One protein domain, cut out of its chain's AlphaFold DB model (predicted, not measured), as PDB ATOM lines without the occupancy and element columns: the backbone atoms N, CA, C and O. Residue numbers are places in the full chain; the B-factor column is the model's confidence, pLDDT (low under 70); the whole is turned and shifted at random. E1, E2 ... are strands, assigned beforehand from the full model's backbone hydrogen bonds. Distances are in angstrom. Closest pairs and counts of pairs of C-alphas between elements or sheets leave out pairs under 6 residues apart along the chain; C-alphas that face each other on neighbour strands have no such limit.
ATOM      1  N   ILE A 455      -8.598  12.406  14.183       68.44
ATOM      2  CA  ILE A 455      -9.326  13.615  14.563       68.44
ATOM      3  C   ILE A 455     -10.646  13.666  13.785       68.44
ATOM      4  O   ILE A 455     -10.677  13.496  12.562       68.44
ATOM      5  N   LYS A 456     -11.747  13.907  14.503       62.53
ATOM      6  CA  LYS A 456     -13.103  14.008  13.952       62.53
ATOM      7  C   LYS A 456     -13.713  15.354  14.299       62.53
ATOM      8  O   LYS A 456     -13.713  15.733  15.466       62.53
ATOM      9  N   GLN A 457     -14.301  16.021  13.312       63.38
ATOM     10  CA  GLN A 457     -15.092  17.226  13.532       63.38
ATOM     11  C   GLN A 457     -16.386  17.179  12.722       63.38
ATOM     12  O   GLN A 457     -16.370  17.017  11.498       63.38
ATOM     13  N   ASP A 458     -17.510  17.376  13.407       55.09
ATOM     14  CA  ASP A 458     -18.741  17.816  12.764       55.09
ATOM     15  C   ASP A 458     -18.628  19.324  12.514       55.09
ATOM     16  O   ASP A 458     -18.363  20.091  13.439       55.09
ATOM     17  N   LEU A 459     -18.768  19.738  11.253       57.09
ATOM     18  CA  LEU A 459     -18.495  21.096  10.790       57.09
ATOM     19  C   LEU A 459     -19.660  21.580   9.914       57.09
ATOM     20  O   LEU A 459     -19.654  21.449   8.689       57.09
ATOM     21  N   THR A 460     -20.698  22.129  10.540       49.22
ATOM     22  CA  THR A 460     -21.845  22.707   9.820       49.22
ATOM     23  C   THR A 460     -21.421  23.980   9.079       49.22
ATOM     24  O   THR A 460     -20.916  24.914   9.700       49.22
ATOM     25  N   ILE A 461     -21.647  24.046   7.758       53.50
ATOM     26  CA  ILE A 461     -21.268  25.197   6.917       53.50
ATOM     27  C   ILE A 461     -22.478  25.660   6.101       53.50
ATOM     28  O   ILE A 461     -22.906  25.023   5.135       53.50
ATOM     29  N   ALA A 462     -23.015  26.818   6.476       47.09
ATOM     30  CA  ALA A 462     -24.143  27.458   5.810       47.09
ATOM     31  C   ALA A 462     -23.714  28.182   4.514       47.09
ATOM     32  O   ALA A 462     -23.725  29.410   4.447       47.09
ATOM     33  N   ILE A 463     -23.339  27.423   3.479       50.19
ATOM     34  CA  ILE A 463     -23.087  27.979   2.140       50.19
ATOM     35  C   ILE A 463     -24.422  28.430   1.523       50.19
ATOM     36  O   ILE A 463     -25.387  27.668   1.499       50.19
ATOM     37  N   ASP A 464     -24.469  29.655   0.995       50.19
ATOM     38  CA  ASP A 464     -25.647  30.287   0.381       50.19
ATOM     39  C   ASP A 464     -25.414  30.467  -1.136       50.19
ATOM     40  O   ASP A 464     -25.016  31.555  -1.563       50.19
ATOM     41  N   PRO A 465     -25.600  29.410  -1.963       46.31
ATOM     42  CA  PRO A 465     -25.123  29.347  -3.349       46.31
ATOM     43  C   PRO A 465     -25.982  30.195  -4.299       46.31
ATOM     44  O   PRO A 465     -26.749  29.699  -5.128       46.31
ATOM     45  N   LYS A 466     -25.852  31.517  -4.180       44.16
ATOM     46  CA  LYS A 466     -26.583  32.519  -4.969       44.16
ATOM     47  C   LYS A 466     -25.907  32.862  -6.298       44.16
ATOM     48  O   LYS A 466     -26.372  33.768  -6.995       44.16
ATOM     49  N   SER A 467     -24.829  32.170  -6.676       38.66
ATOM     50  CA  SER A 467     -24.064  32.501  -7.877       38.66
ATOM     51  C   SER A 467     -23.444  31.296  -8.606       38.66
ATOM     52  O   SER A 467     -23.097  30.287  -8.003       38.66
ATOM     53  N   TYR A 468     -23.278  31.418  -9.930       47.12
ATOM     54  CA  TYR A 468     -22.491  30.492 -10.764       47.12
ATOM     55  C   TYR A 468     -20.985  30.771 -10.601       47.12
ATOM     56  O   TYR A 468     -20.308  31.157 -11.558       47.12
ATOM     57  N   ARG A 469     -20.475  30.715  -9.369       46.44
ATOM     58  CA  ARG A 469     -19.078  31.034  -9.050       46.44
ATOM     59  C   ARG A 469     -18.462  29.932  -8.212       46.44
ATOM     60  O   ARG A 469     -19.157  29.180  -7.537       46.44
ATOM     61  N   ASN A 470     -17.136  29.886  -8.243       58.16
ATOM     62  CA  ASN A 470     -16.392  29.209  -7.201       58.16
ATOM     63  C   ASN A 470     -16.482  30.081  -5.943       58.16
ATOM     64  O   ASN A 470     -16.143  31.264  -6.000       58.16
ATOM     65  N   GLU A 471     -16.958  29.520  -4.839       72.12
ATOM     66  CA  GLU A 471     -17.102  30.229  -3.565       72.12
ATOM     67  C   GLU A 471     -16.090  29.639  -2.573       72.12
ATOM     68  O   GLU A 471     -15.921  28.420  -2.501       72.12
ATOM     69  N   SER A 472     -15.346  30.503  -1.876       78.44
ATOM     70  CA  SER A 472     -14.204  30.105  -1.047       78.44
ATOM     71  C   SER A 472     -14.272  30.729   0.338       78.44
ATOM     72  O   SER A 472     -14.393  31.951   0.447       78.44
ATOM     73  N   GLU A 473     -14.096  29.921   1.375       77.94
ATOM     74  CA  GLU A 473     -14.139  30.359   2.766       77.94
ATOM     75  C   GLU A 473     -12.960  29.773   3.548       77.94
ATOM     76  O   GLU A 473     -12.560  28.629   3.329       77.94
ATOM     77  N   CYS A 474     -12.373  30.580   4.432       81.19
ATOM     78  CA  CYS A 474     -11.263  30.182   5.294       81.19
ATOM     79  C   CYS A 474     -11.763  30.115   6.736       81.19
ATOM     80  O   CYS A 474     -12.420  31.049   7.191       81.19
ATOM     81  N   PHE A 475     -11.411  29.055   7.452       82.56
ATOM     82  CA  PHE A 475     -11.724  28.875   8.869       82.56
ATOM     83  C   PHE A 475     -10.508  28.272   9.572       82.56
ATOM     84  O   PHE A 475      -9.708  27.585   8.938       82.56
ATOM     85  N   ASP A 476     -10.366  28.536  10.864       81.50
ATOM     86  CA  ASP A 476      -9.242  28.060  11.663       81.50
ATOM     87  C   ASP A 476      -9.753  26.944  12.600       81.50
ATOM     88  O   ASP A 476     -10.749  27.134  13.299       81.50
ATOM     89  N   ALA A 477      -9.137  25.757  12.561       80.19
ATOM     90  CA  ALA A 477      -9.535  24.574  13.336       80.19
ATOM     91  C   ALA A 477      -8.326  23.658  13.604       80.19
ATOM     92  O   ALA A 477      -7.474  23.482  12.734       80.19
ATOM     93  N   PHE A 478      -8.253  23.067  14.803       80.50
ATOM     94  CA  PHE A 478      -7.100  22.278  15.283       80.50
ATOM     95  C   PHE A 478      -5.761  23.040  15.264       80.50
ATOM     96  O   PHE A 478      -4.707  22.446  15.083       80.50
ATOM     97  N   GLY A 479      -5.804  24.368  15.416       83.06
ATOM     98  CA  GLY A 479      -4.634  25.245  15.283       83.06
ATOM     99  C   GLY A 479      -4.250  25.581  13.837       83.06
ATOM    100  O   GLY A 479      -3.433  26.470  13.627       83.06
ATOM    101  N   PHE A 480      -4.869  24.946  12.837       86.12
ATOM    102  CA  PHE A 480      -4.539  25.151  11.427       86.12
ATOM    103  C   PHE A 480      -5.569  25.997  10.685       86.12
ATOM    104  O   PHE A 480      -6.772  25.924  10.942       86.12
ATOM    105  N   LYS A 481      -5.094  26.750   9.691       84.00
ATOM    106  CA  LYS A 481      -5.926  27.498   8.753       84.00
ATOM    107  C   LYS A 481      -6.351  26.601   7.597       84.00
ATOM    108  O   LYS A 481      -5.528  26.143   6.807       84.00
ATOM    109  N   TRP A 482      -7.650  26.397   7.455       88.00
ATOM    110  CA  TRP A 482      -8.266  25.612   6.390       88.00
ATOM    111  C   TRP A 482      -8.845  26.513   5.299       88.00
ATOM    112  O   TRP A 482      -8.995  27.731   5.447       88.00
ATOM    113  N   SER A 483      -9.188  25.925   4.158       83.50
ATOM    114  CA  SER A 483      -9.979  26.580   3.122       83.50
ATOM    115  C   SER A 483     -10.889  25.601   2.408       83.50
ATOM    116  O   SER A 483     -10.433  24.618   1.826       83.50
ATOM    117  N   ILE A 484     -12.182  25.906   2.420       85.56
ATOM    118  CA  ILE A 484     -13.203  25.183   1.672       85.56
ATOM    119  C   ILE A 484     -13.543  25.980   0.421       85.56
ATOM    120  O   ILE A 484     -13.801  27.180   0.471       85.56
ATOM    121  N   LEU A 485     -13.502  25.284  -0.706       85.06
ATOM    122  CA  LEU A 485     -13.712  25.790  -2.051       85.06
ATOM    123  C   LEU A 485     -14.857  24.987  -2.674       85.06
ATOM    124  O   LEU A 485     -14.676  23.836  -3.070       85.06
ATOM    125  N   LEU A 486     -16.046  25.580  -2.768       82.94
ATOM    126  CA  LEU A 486     -17.118  25.025  -3.589       82.94
ATOM    127  C   LEU A 486     -16.774  25.333  -5.051       82.94
ATOM    128  O   LEU A 486     -16.788  26.495  -5.451       82.94
ATOM    129  N   LEU A 487     -16.441  24.309  -5.844       82.75
ATOM    130  CA  LEU A 487     -16.026  24.480  -7.242       82.75
ATOM    131  C   LEU A 487     -17.074  23.933  -8.217       82.75
ATOM    132  O   LEU A 487     -17.624  22.843  -8.022       82.75
ATOM    133  N   GLN A 488     -17.282  24.641  -9.328       74.06
ATOM    134  CA  GLN A 488     -18.065  24.168 -10.474       74.06
ATOM    135  C   GLN A 488     -17.114  23.696 -11.584       74.06
ATOM    136  O   GLN A 488     -16.657  24.472 -12.422       74.06
ATOM    137  N   LYS A 489     -16.790  22.398 -11.594       78.44
ATOM    138  CA  LYS A 489     -15.846  21.803 -12.548       78.44
ATOM    139  C   LYS A 489     -16.577  21.273 -13.782       78.44
ATOM    140  O   LYS A 489     -17.387  20.350 -13.683       78.44
ATOM    141  N   ILE A 490     -16.271  21.809 -14.960       74.25
ATOM    142  CA  ILE A 490     -16.802  21.292 -16.229       74.25
ATOM    143  C   ILE A 490     -15.895  20.156 -16.717       74.25
ATOM    144  O   ILE A 490     -14.732  20.383 -17.037       74.25
ATOM    145  N   GLU A 491     -16.413  18.928 -16.799       79.06
ATOM    146  CA  GLU A 491     -15.666  17.784 -17.339       79.06
ATOM    147  C   GLU A 491     -16.318  17.268 -18.627       79.06
ATOM    148  O   GLU A 491     -17.533  17.089 -18.692       79.06
ATOM    149  N   LYS A 492     -15.509  16.985 -19.655       67.31
ATOM    150  CA  LYS A 492     -15.984  16.279 -20.856       67.31
ATOM    151  C   LYS A 492     -16.262  14.817 -20.503       67.31
ATOM    152  O   LYS A 492     -15.394  14.144 -19.951       67.31
ATOM    153  N   ASP A 493     -17.457  14.329 -20.817       80.62
ATOM    154  CA  ASP A 493     -17.768  12.903 -20.740       80.62
ATOM    155  C   ASP A 493     -17.175  12.122 -21.928       80.62
ATOM    156  O   ASP A 493     -16.612  12.687 -22.870       80.62
ATOM    157  N   TYR A 494     -17.310  10.794 -21.887       72.31
ATOM    158  CA  TYR A 494     -16.830   9.890 -22.939       72.31
ATOM    159  C   TYR A 494     -17.447  10.178 -24.326       72.31
ATOM    160  O   TYR A 494     -16.848   9.865 -25.351       72.31
ATOM    161  N   TYR A 495     -18.615  10.826 -24.371       82.50
ATOM    162  CA  TYR A 495     -19.314  11.231 -25.591       82.50
ATOM    163  C   TYR A 495     -19.045  12.699 -25.967       82.50
ATOM    164  O   TYR A 495     -19.786  13.281 -26.761       82.50
ATOM    165  N   SER A 496     -17.975  13.294 -25.423       69.75
ATOM    166  CA  SER A 496     -17.559  14.690 -25.624       69.75
ATOM    167  C   SER A 496     -18.585  15.745 -25.192       69.75
ATOM    168  O   SER A 496     -18.455  16.914 -25.558       69.75
ATOM    169  N   ARG A 497     -19.586  15.375 -24.385       76.44
ATOM    170  CA  ARG A 497     -20.529  16.331 -23.798       76.44
ATOM    171  C   ARG A 497     -19.882  16.983 -22.588       76.44
ATOM    172  O   ARG A 497     -19.283  16.304 -21.759       76.44
ATOM    173  N   LEU A 498     -20.019  18.299 -22.474       73.69
ATOM    174  CA  LEU A 498     -19.640  19.018 -21.262       73.69
ATOM    175  C   LEU A 498     -20.655  18.667 -20.168       73.69
ATOM    176  O   LEU A 498     -21.839  18.969 -20.294       73.69
ATOM    177  N   VAL A 499     -20.191  17.983 -19.124       80.25
ATOM    178  CA  VAL A 499     -20.975  17.636 -17.940       80.25
ATOM    179  C   VAL A 499     -20.417  18.427 -16.771       80.25
ATOM    180  O   VAL A 499     -19.315  18.164 -16.285       80.25
ATOM    181  N   GLU A 500     -21.196  19.395 -16.312       75.62
ATOM    182  CA  GLU A 500     -20.874  20.174 -15.124       75.62
ATOM    183  C   GLU A 500     -20.955  19.297 -13.866       75.62
ATOM    184  O   GLU A 500     -21.866  18.480 -13.694       75.62
ATOM    185  N   LYS A 501     -19.958  19.438 -12.992       81.12
ATOM    186  CA  LYS A 501     -19.809  18.689 -11.745       81.12
ATOM    187  C   LYS A 501     -19.459  19.674 -10.635       81.12
ATOM    188  O   LYS A 501     -18.340  20.175 -10.573       81.12
ATOM    189  N   GLN A 502     -20.416  19.926  -9.752       82.38
ATOM    190  CA  GLN A 502     -20.166  20.641  -8.502       82.38
ATOM    191  C   GLN A 502     -19.524  19.696  -7.475       82.38
ATOM    192  O   GLN A 502     -19.766  18.482  -7.486       82.38
ATOM    193  N   GLY A 503     -18.707  20.247  -6.588       87.56
ATOM    194  CA  GLY A 503     -18.038  19.513  -5.518       87.56
ATOM    195  C   GLY A 503     -17.366  20.455  -4.528       87.56
ATOM    196  O   GLY A 503     -17.154  21.628  -4.831       87.56
ATOM    197  N   ILE A 504     -17.041  19.925  -3.352       87.06
ATOM    198  CA  ILE A 504     -16.223  20.617  -2.355       87.06
ATOM    199  C   ILE A 504     -14.767  20.209  -2.557       87.06
ATOM    200  O   ILE A 504     -14.463  19.022  -2.673       87.06
ATOM    201  N   PHE A 505     -13.874  21.192  -2.568       87.69
ATOM    202  CA  PHE A 505     -12.433  21.025  -2.443       87.69
ATOM    203  C   PHE A 505     -12.001  21.572  -1.077       87.69
ATOM    204  O   PHE A 505     -12.243  22.741  -0.780       87.69
ATOM    205  N   LEU A 506     -11.410  20.730  -0.228       86.38
ATOM    206  CA  LEU A 506     -10.892  21.120   1.088       86.38
ATOM    207  C   LEU A 506      -9.364  21.175   1.041       86.38
ATOM    208  O   LEU A 506      -8.740  20.153   0.771       86.38
ATOM    209  N   VAL A 507      -8.782  22.336   1.332       86.25
ATOM    210  CA  VAL A 507      -7.332  22.600   1.321       86.25
ATOM    211  C   VAL A 507      -6.870  23.022   2.714       86.25
ATOM    212  O   VAL A 507      -7.577  23.751   3.413       86.25
ATOM    213  N   LEU A 508      -5.670  22.598   3.100       85.06
ATOM    214  CA  LEU A 508      -4.986  23.011   4.322       85.06
ATOM    215  C   LEU A 508      -3.969  24.109   3.964       85.06
ATOM    216  O   LEU A 508      -3.104  23.888   3.127       85.06
ATOM    217  N   LYS A 509      -4.109  25.313   4.534       79.75
ATOM    218  CA  LYS A 509      -3.364  26.522   4.118       79.75
ATOM    219  C   LYS A 509      -2.131  26.858   4.952       79.75
ATOM    220  O   LYS A 509      -1.388  27.748   4.555       79.75
ATOM    221  N   SER A 510      -1.939  26.221   6.102       72.69
ATOM    222  CA  SER A 510      -0.810  26.487   6.999       72.69
ATOM    223  C   SER A 510      -0.250  25.170   7.538       72.69
ATOM    224  O   SER A 510      -0.799  24.608   8.485       72.69
ATOM    225  N   ILE A 511       0.826  24.676   6.918       70.81
ATOM    226  CA  ILE A 511       1.607  23.518   7.407       70.81
ATOM    227  C   ILE A 511       3.056  23.934   7.735       70.81
ATOM    228  O   ILE A 511       3.842  23.139   8.242       70.81
ATOM    229  N   ASP A 512       3.421  25.193   7.493       62.00
ATOM    230  CA  ASP A 512       4.806  25.677   7.553       62.00
ATOM    231  C   ASP A 512       5.413  25.565   8.965       62.00
ATOM    232  O   ASP A 512       6.596  25.264   9.108       62.00
ATOM    233  N   GLU A 513       4.583  25.713  10.003       63.81
ATOM    234  CA  GLU A 513       4.963  25.585  11.421       63.81
ATOM    235  C   GLU A 513       5.074  24.122  11.909       63.81
ATOM    236  O   GLU A 513       5.540  23.872  13.018       63.81
ATOM    237  N   LEU A 514       4.672  23.134  11.097       73.12
ATOM    238  CA  LEU A 514       4.711  21.713  11.460       73.12
ATOM    239  C   LEU A 514       6.025  21.034  11.047       73.12
ATOM    240  O   LEU A 514       6.674  21.398  10.067       73.12
ATOM    241  N   GLY A 515       6.410  19.978  11.767       77.44
ATOM    242  CA  GLY A 515       7.579  19.161  11.424       77.44
ATOM    243  C   GLY A 515       7.370  18.283  10.180       77.44
ATOM    244  O   GLY A 515       6.258  17.856   9.875       77.44
ATOM    245  N   ASP A 516       8.459  17.925   9.494       78.56
ATOM    246  CA  ASP A 516       8.462  17.164   8.223       78.56
ATOM    247  C   ASP A 516       7.924  15.722   8.314       78.56
ATOM    248  O   ASP A 516       7.828  15.013   7.308       78.56
ATOM    249  N   GLN A 517       7.582  15.281   9.525       83.19
ATOM    250  CA  GLN A 517       6.946  13.997   9.820       83.19
ATOM    251  C   GLN A 517       5.416  14.106   9.955       83.19
ATOM    252  O   GLN A 517       4.754  13.085  10.132       83.19
ATOM    253  N   PHE A 518       4.836  15.311   9.863       83.88
ATOM    254  CA  PHE A 518       3.393  15.507   9.991       83.88
ATOM    255  C   PHE A 518       2.621  14.769   8.889       83.88
ATOM    256  O   PHE A 518       2.802  15.019   7.693       83.88
ATOM    257  N   SER A 519       1.752  13.857   9.325       89.44
ATOM    258  CA  SER A 519       0.901  13.001   8.499       89.44
ATOM    259  C   SER A 519      -0.340  12.614   9.312       89.44
ATOM    260  O   SER A 519      -0.370  11.549   9.934       89.44
ATOM    261  N   GLN A 520      -1.357  13.477   9.337       89.38
ATOM    262  CA  GLN A 520      -2.526  13.329  10.209       89.38
ATOM    263  C   GLN A 520      -3.817  13.125   9.410       89.38
ATOM    264  O   GLN A 520      -4.030  13.729   8.356       89.38
ATOM    265  N   ARG A 521      -4.679  12.235   9.913       90.50
ATOM    266  CA  ARG A 521      -5.948  11.864   9.282       90.50
ATOM    267  C   ARG A 521      -7.106  12.596   9.941       90.50
ATOM    268  O   ARG A 521      -7.397  12.370  11.113       90.50
ATOM    269  N   PHE A 522      -7.786  13.415   9.151       88.50
ATOM    270  CA  PHE A 522      -8.920  14.222   9.572       88.50
ATOM    271  C   PHE A 522     -10.207  13.697   8.932       88.50
ATOM    272  O   PHE A 522     -10.252  13.403   7.732       88.50
ATOM    273  N   GLN A 523     -11.265  13.608   9.733       89.38
ATOM    274  CA  GLN A 523     -12.619  13.309   9.279       89.38
ATOM    275  C   GLN A 523     -13.519  14.523   9.531       89.38
ATOM    276  O   GLN A 523     -13.834  14.840  10.677       89.38
ATOM    277  N   PHE A 524     -13.934  15.180   8.449       87.44
ATOM    278  CA  PHE A 524     -14.847  16.322   8.463       87.44
ATOM    279  C   PHE A 524     -16.238  15.879   8.015       87.44
ATOM    280  O   PHE A 524     -16.386  15.359   6.906       87.44
ATOM    281  N   ASN A 525     -17.266  16.137   8.819       89.38
ATOM    282  CA  ASN A 525     -18.660  16.036   8.386       89.38
ATOM    283  C   ASN A 525     -19.176  17.436   8.026       89.38
ATOM    284  O   ASN A 525     -19.555  18.209   8.904       89.38
ATOM    285  N   ILE A 526     -19.154  17.777   6.733       86.31
ATOM    286  CA  ILE A 526     -19.614  19.079   6.239       86.31
ATOM    287  C   ILE A 526     -21.110  19.007   5.939       86.31
ATOM    288  O   ILE A 526     -21.529  18.307   5.017       86.31
ATOM    289  N   GLN A 527     -21.919  19.768   6.671       83.94
ATOM    290  CA  GLN A 527     -23.360  19.870   6.423       83.94
ATOM    291  C   GLN A 527     -23.681  21.143   5.628       83.94
ATOM    292  O   GLN A 527     -23.579  22.240   6.177       83.94
ATOM    293  N   ILE A 528     -24.107  21.007   4.363       83.44
ATOM    294  CA  ILE A 528     -24.658  22.132   3.585       83.44
ATOM    295  C   ILE A 528     -26.137  22.305   3.943       83.44
ATOM    296  O   ILE A 528     -26.958  21.430   3.653       83.44
ATOM    297  N   LEU A 529     -26.489  23.453   4.520       80.06
ATOM    298  CA  LEU A 529     -27.883  23.848   4.744       80.06
ATOM    299  C   LEU A 529     -28.532  24.329   3.435       80.06
ATOM    300  O   LEU A 529     -27.888  24.986   2.622       80.06
ATOM    301  N   GLN A 530     -29.815  24.026   3.234       80.50
ATOM    302  CA  GLN A 530     -30.592  24.475   2.072       80.50
ATOM    303  C   GLN A 530     -31.959  25.001   2.521       80.50
ATOM    304  O   GLN A 530     -32.514  24.543   3.520       80.50
ATOM    305  N   GLU A 531     -32.512  25.976   1.798       76.44
ATOM    306  CA  GLU A 531     -33.834  26.531   2.108       76.44
ATOM    307  C   GLU A 531     -34.918  25.456   1.859       76.44
ATOM    308  O   GLU A 531     -34.969  24.842   0.793       76.44
ATOM    309  N   GLU A 532     -35.740  25.191   2.879       79.94
ATOM    310  CA  GLU A 532     -36.826  24.189   2.892       79.94
ATOM    311  C   GLU A 532     -36.430  22.707   2.639       79.94
ATOM    312  O   GLU A 532     -37.313  21.877   2.412       79.94
ATOM    313  N   GLN A 533     -35.145  22.324   2.732       81.00
ATOM    314  CA  GLN A 533     -34.694  20.918   2.629       81.00
ATOM    315  C   GLN A 533     -33.899  20.456   3.865       81.00
ATOM    316  O   GLN A 533     -33.324  21.268   4.589       81.00
ATOM    317  N   ASP A 534     -33.824  19.136   4.074       85.00
ATOM    318  CA  ASP A 534     -32.903  18.530   5.046       85.00
ATOM    319  C   ASP A 534     -31.430  18.820   4.659       85.00
ATOM    320  O   ASP A 534     -31.113  18.840   3.463       85.00
ATOM    321  N   PRO A 535     -30.508  19.014   5.628       83.06
ATOM    322  CA  PRO A 535     -29.098  19.280   5.342       83.06
ATOM    323  C   PRO A 535     -28.432  18.194   4.491       83.06
ATOM    324  O   PRO A 535     -28.615  16.995   4.711       83.06
ATOM    325  N   VAL A 536     -27.592  18.609   3.542       85.00
ATOM    326  CA  VAL A 536     -26.773  17.682   2.757       85.00
ATOM    327  C   VAL A 536     -25.459  17.434   3.489       85.00
ATOM    328  O   VAL A 536     -24.541  18.250   3.420       85.00
ATOM    329  N   GLU A 537     -25.377  16.295   4.177       87.00
ATOM    330  CA  GLU A 537     -24.161  15.833   4.855       87.00
ATOM    331  C   GLU A 537     -23.112  15.298   3.868       87.00
ATOM    332  O   GLU A 537     -23.416  14.538   2.938       87.00
ATOM    333  N   ILE A 538     -21.859  15.693   4.080       87.19
ATOM    334  CA  ILE A 538     -20.715  15.401   3.218       87.19
ATOM    335  C   ILE A 538     -19.535  15.028   4.110       87.19
ATOM    336  O   ILE A 538     -18.764  15.875   4.557       87.19
ATOM    337  N   ASN A 539     -19.372  13.728   4.330       88.62
ATOM    338  CA  ASN A 539     -18.208  13.201   5.024       88.62
ATOM    339  C   ASN A 539     -16.987  13.222   4.087       88.62
ATOM    340  O   ASN A 539     -17.003  12.603   3.013       88.62
ATOM    341  N   ILE A 540     -15.943  13.943   4.498       88.00
ATOM    342  CA  ILE A 540     -14.618  13.990   3.879       88.00
ATOM    343  C   ILE A 540     -13.625  13.359   4.858       88.00
ATOM    344  O   ILE A 540     -13.410  13.868   5.951       88.00
ATOM    345  N   ASP A 541     -13.013  12.255   4.442       89.88
ATOM    346  CA  ASP A 541     -11.945  11.561   5.164       89.88
ATOM    347  C   ASP A 541     -10.656  11.742   4.355       89.88
ATOM    348  O   ASP A 541     -10.609  11.351   3.184       89.88
ATOM    349  N   HIS A 542      -9.659  12.418   4.926       88.62
ATOM    350  CA  HIS A 542      -8.422  12.759   4.225       88.62
ATOM    351  C   HIS A 542      -7.215  12.745   5.172       88.62
ATOM    352  O   HIS A 542      -7.312  13.155   6.328       88.62
ATOM    353  N   THR A 543      -6.060  12.305   4.667       88.62
ATOM    354  CA  THR A 543      -4.789  12.310   5.403       88.62
ATOM    355  C   THR A 543      -3.872  13.373   4.819       88.62
ATOM    356  O   THR A 543      -3.284  13.158   3.762       88.62
ATOM    357  N   PHE A 544      -3.757  14.511   5.501       86.00
ATOM    358  CA  PHE A 544      -2.865  15.591   5.088       86.00
ATOM    359  C   PHE A 544      -1.441  15.287   5.557       86.00
ATOM    360  O   PHE A 544      -1.239  14.860   6.696       86.00
ATOM    361  N   THR A 545      -0.452  15.515   4.692       84.69
ATOM    362  CA  THR A 545       0.971  15.365   5.035       84.69
ATOM    363  C   THR A 545       1.742  16.616   4.637       84.69
ATOM    364  O   THR A 545       1.410  17.242   3.630       84.69
ATOM    365  N   LYS A 546       2.799  16.978   5.377       80.19
ATOM    366  CA  LYS A 546       3.591  18.188   5.067       80.19
ATOM    367  C   LYS A 546       4.299  18.139   3.705       80.19
ATOM    368  O   LYS A 546       4.637  19.181   3.158       80.19
ATOM    369  N   ARG A 547       4.488  16.951   3.124       77.56
ATOM    370  CA  ARG A 547       5.076  16.803   1.780       77.56
ATOM    371  C   ARG A 547       4.123  17.196   0.657       77.56
ATOM    372  O   ARG A 547       4.593  17.543  -0.419       77.56
ATOM    373  N   ASP A 548       2.820  17.160   0.923       74.50
ATOM    374  CA  ASP A 548       1.771  17.399  -0.062       74.50
ATOM    375  C   ASP A 548       0.640  18.303   0.502       74.50
ATOM    376  O   ASP A 548      -0.517  17.871   0.538       74.50
ATOM    377  N   PRO A 549       0.913  19.554   0.949       59.09
ATOM    378  CA  PRO A 549      -0.111  20.436   1.537       59.09
ATOM    379  C   PRO A 549      -1.287  20.710   0.590       59.09
ATOM    380  O   PRO A 549      -2.452  20.723   0.993       59.09
ATOM    381  N   ASP A 550      -0.961  20.877  -0.695       61.88
ATOM    382  CA  ASP A 550      -1.884  21.260  -1.764       61.88
ATOM    383  C   ASP A 550      -2.713  20.092  -2.329       61.88
ATOM    384  O   ASP A 550      -3.555  20.310  -3.209       61.88
ATOM    385  N   LEU A 551      -2.538  18.853  -1.839       70.25
ATOM    386  CA  LEU A 551      -3.384  17.707  -2.212       70.25
ATOM    387  C   LEU A 551      -4.767  17.777  -1.543       70.25
ATOM    388  O   LEU A 551      -5.210  16.857  -0.861       70.25
ATOM    389  N   GLY A 552      -5.485  18.871  -1.789       77.06
ATOM    390  CA  GLY A 552      -6.824  19.090  -1.265       77.06
ATOM    391  C   GLY A 552      -7.804  17.965  -1.617       77.06
ATOM    392  O   GLY A 552      -7.762  17.351  -2.688       77.06
ATOM    393  N   SER A 553      -8.734  17.693  -0.705       81.88
ATOM    394  CA  SER A 553      -9.701  16.608  -0.867       81.88
ATOM    395  C   SER A 553     -10.874  17.051  -1.745       81.88
ATOM    396  O   SER A 553     -11.648  17.924  -1.351       81.88
ATOM    397  N   TRP A 554     -11.021  16.457  -2.937       83.12
ATOM    398  CA  TRP A 554     -12.139  16.723  -3.854       83.12
ATOM    399  C   TRP A 554     -13.301  15.749  -3.636       83.12
ATOM    400  O   TRP A 554     -13.283  14.623  -4.141       83.12
ATOM    401  N   GLN A 555     -14.352  16.205  -2.953       84.81
ATOM    402  CA  GLN A 555     -15.578  15.437  -2.764       84.81
ATOM    403  C   GLN A 555     -16.679  15.921  -3.718       84.81
ATOM    404  O   GLN A 555     -17.260  16.999  -3.575       84.81
ATOM    405  N   LYS A 556     -16.972  15.100  -4.730       84.31
ATOM    406  CA  LYS A 556     -17.923  15.430  -5.799       84.31
ATOM    407  C   LYS A 556     -19.374  15.255  -5.336       84.31
ATOM    408  O   LYS A 556     -19.791  14.153  -4.976       84.31
ATOM    409  N   LEU A 557     -20.186  16.299  -5.492       77.94
ATOM    410  CA  LEU A 557     -21.617  16.259  -5.193       77.94
ATOM    411  C   LEU A 557     -22.407  15.493  -6.268       77.94
ATOM    412  O   LEU A 557     -22.057  15.460  -7.457       77.94
TER     413      LEU A 557
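What this domain is: This is residues 455 to 557 of the 1250 residues of an uncharacterized protein of Streblomastix strix (UniProt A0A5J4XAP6). Two twisted sheets, E2 E3 E4 E7 and E1 E5 E6, curve round a shared middle as a loose, incompletely closed barrel, with gaps between E1 and E2 and between E6 and E7. The long hairpin of E3 and E4 bends at residues 488 and 502. The printed part has 103 residues with seven named strands, E1 to E7, and no named helix: all strand. The first sheet is antiparallel and holds a meander, E2 E3 E4, each strand the antiparallel neighbour of the one before; the second is mixed. The whole is only just compact, close to loose, with a radius of gyration of the C-alphas of 15.2 A, and only just flat, spanning 44 by 35 by 20 A.

Where its parts are: E1, residues 455 to 461, begins at C-alpha (-9.326, 13.615, 14.563). E2 is residues 471 to 477. E3, residues 480 to 492, is 35.4 A long, and E4, residues 498 to 508, 29.8 A. E5, residues 519 to 530, is 34.1 A long, and E6, residues 533 to 545, 36.2 A. E7, residues 553 to 556, ends at C-alpha (-17.923, 15.430, -5.799).

How they stand to each other: E1 is parallel to E5, with N 457 and O 523 2.9 A apart. E2 and E3 form a hairpin, with N 473 and O 484 at 2.9 A. In the hairpin of E3 and E4, N 485 and O 505 are 2.8 A apart. E4 and E7 are antiparallel, with N 504 and O 555 at 2.9 A. In the hairpin of E5 and E6, N 524 and O 540 are 2.9 A apart. Between the sheets, the closest C-alphas of E6 and E7, His 542 and Ser 553, are 6.5 A apart. E1 and E2 are apart.

The domain as a whole: The farthest C-alphas, those of Tyr 495 and Glu 513, are 46.5 A apart. The printed part has no cut, and no link is long. Mean pLDDT of the printed part is 76.5, with residues 455 to 470, 492, 496, 512 to 513 and 549 to 550 under 70.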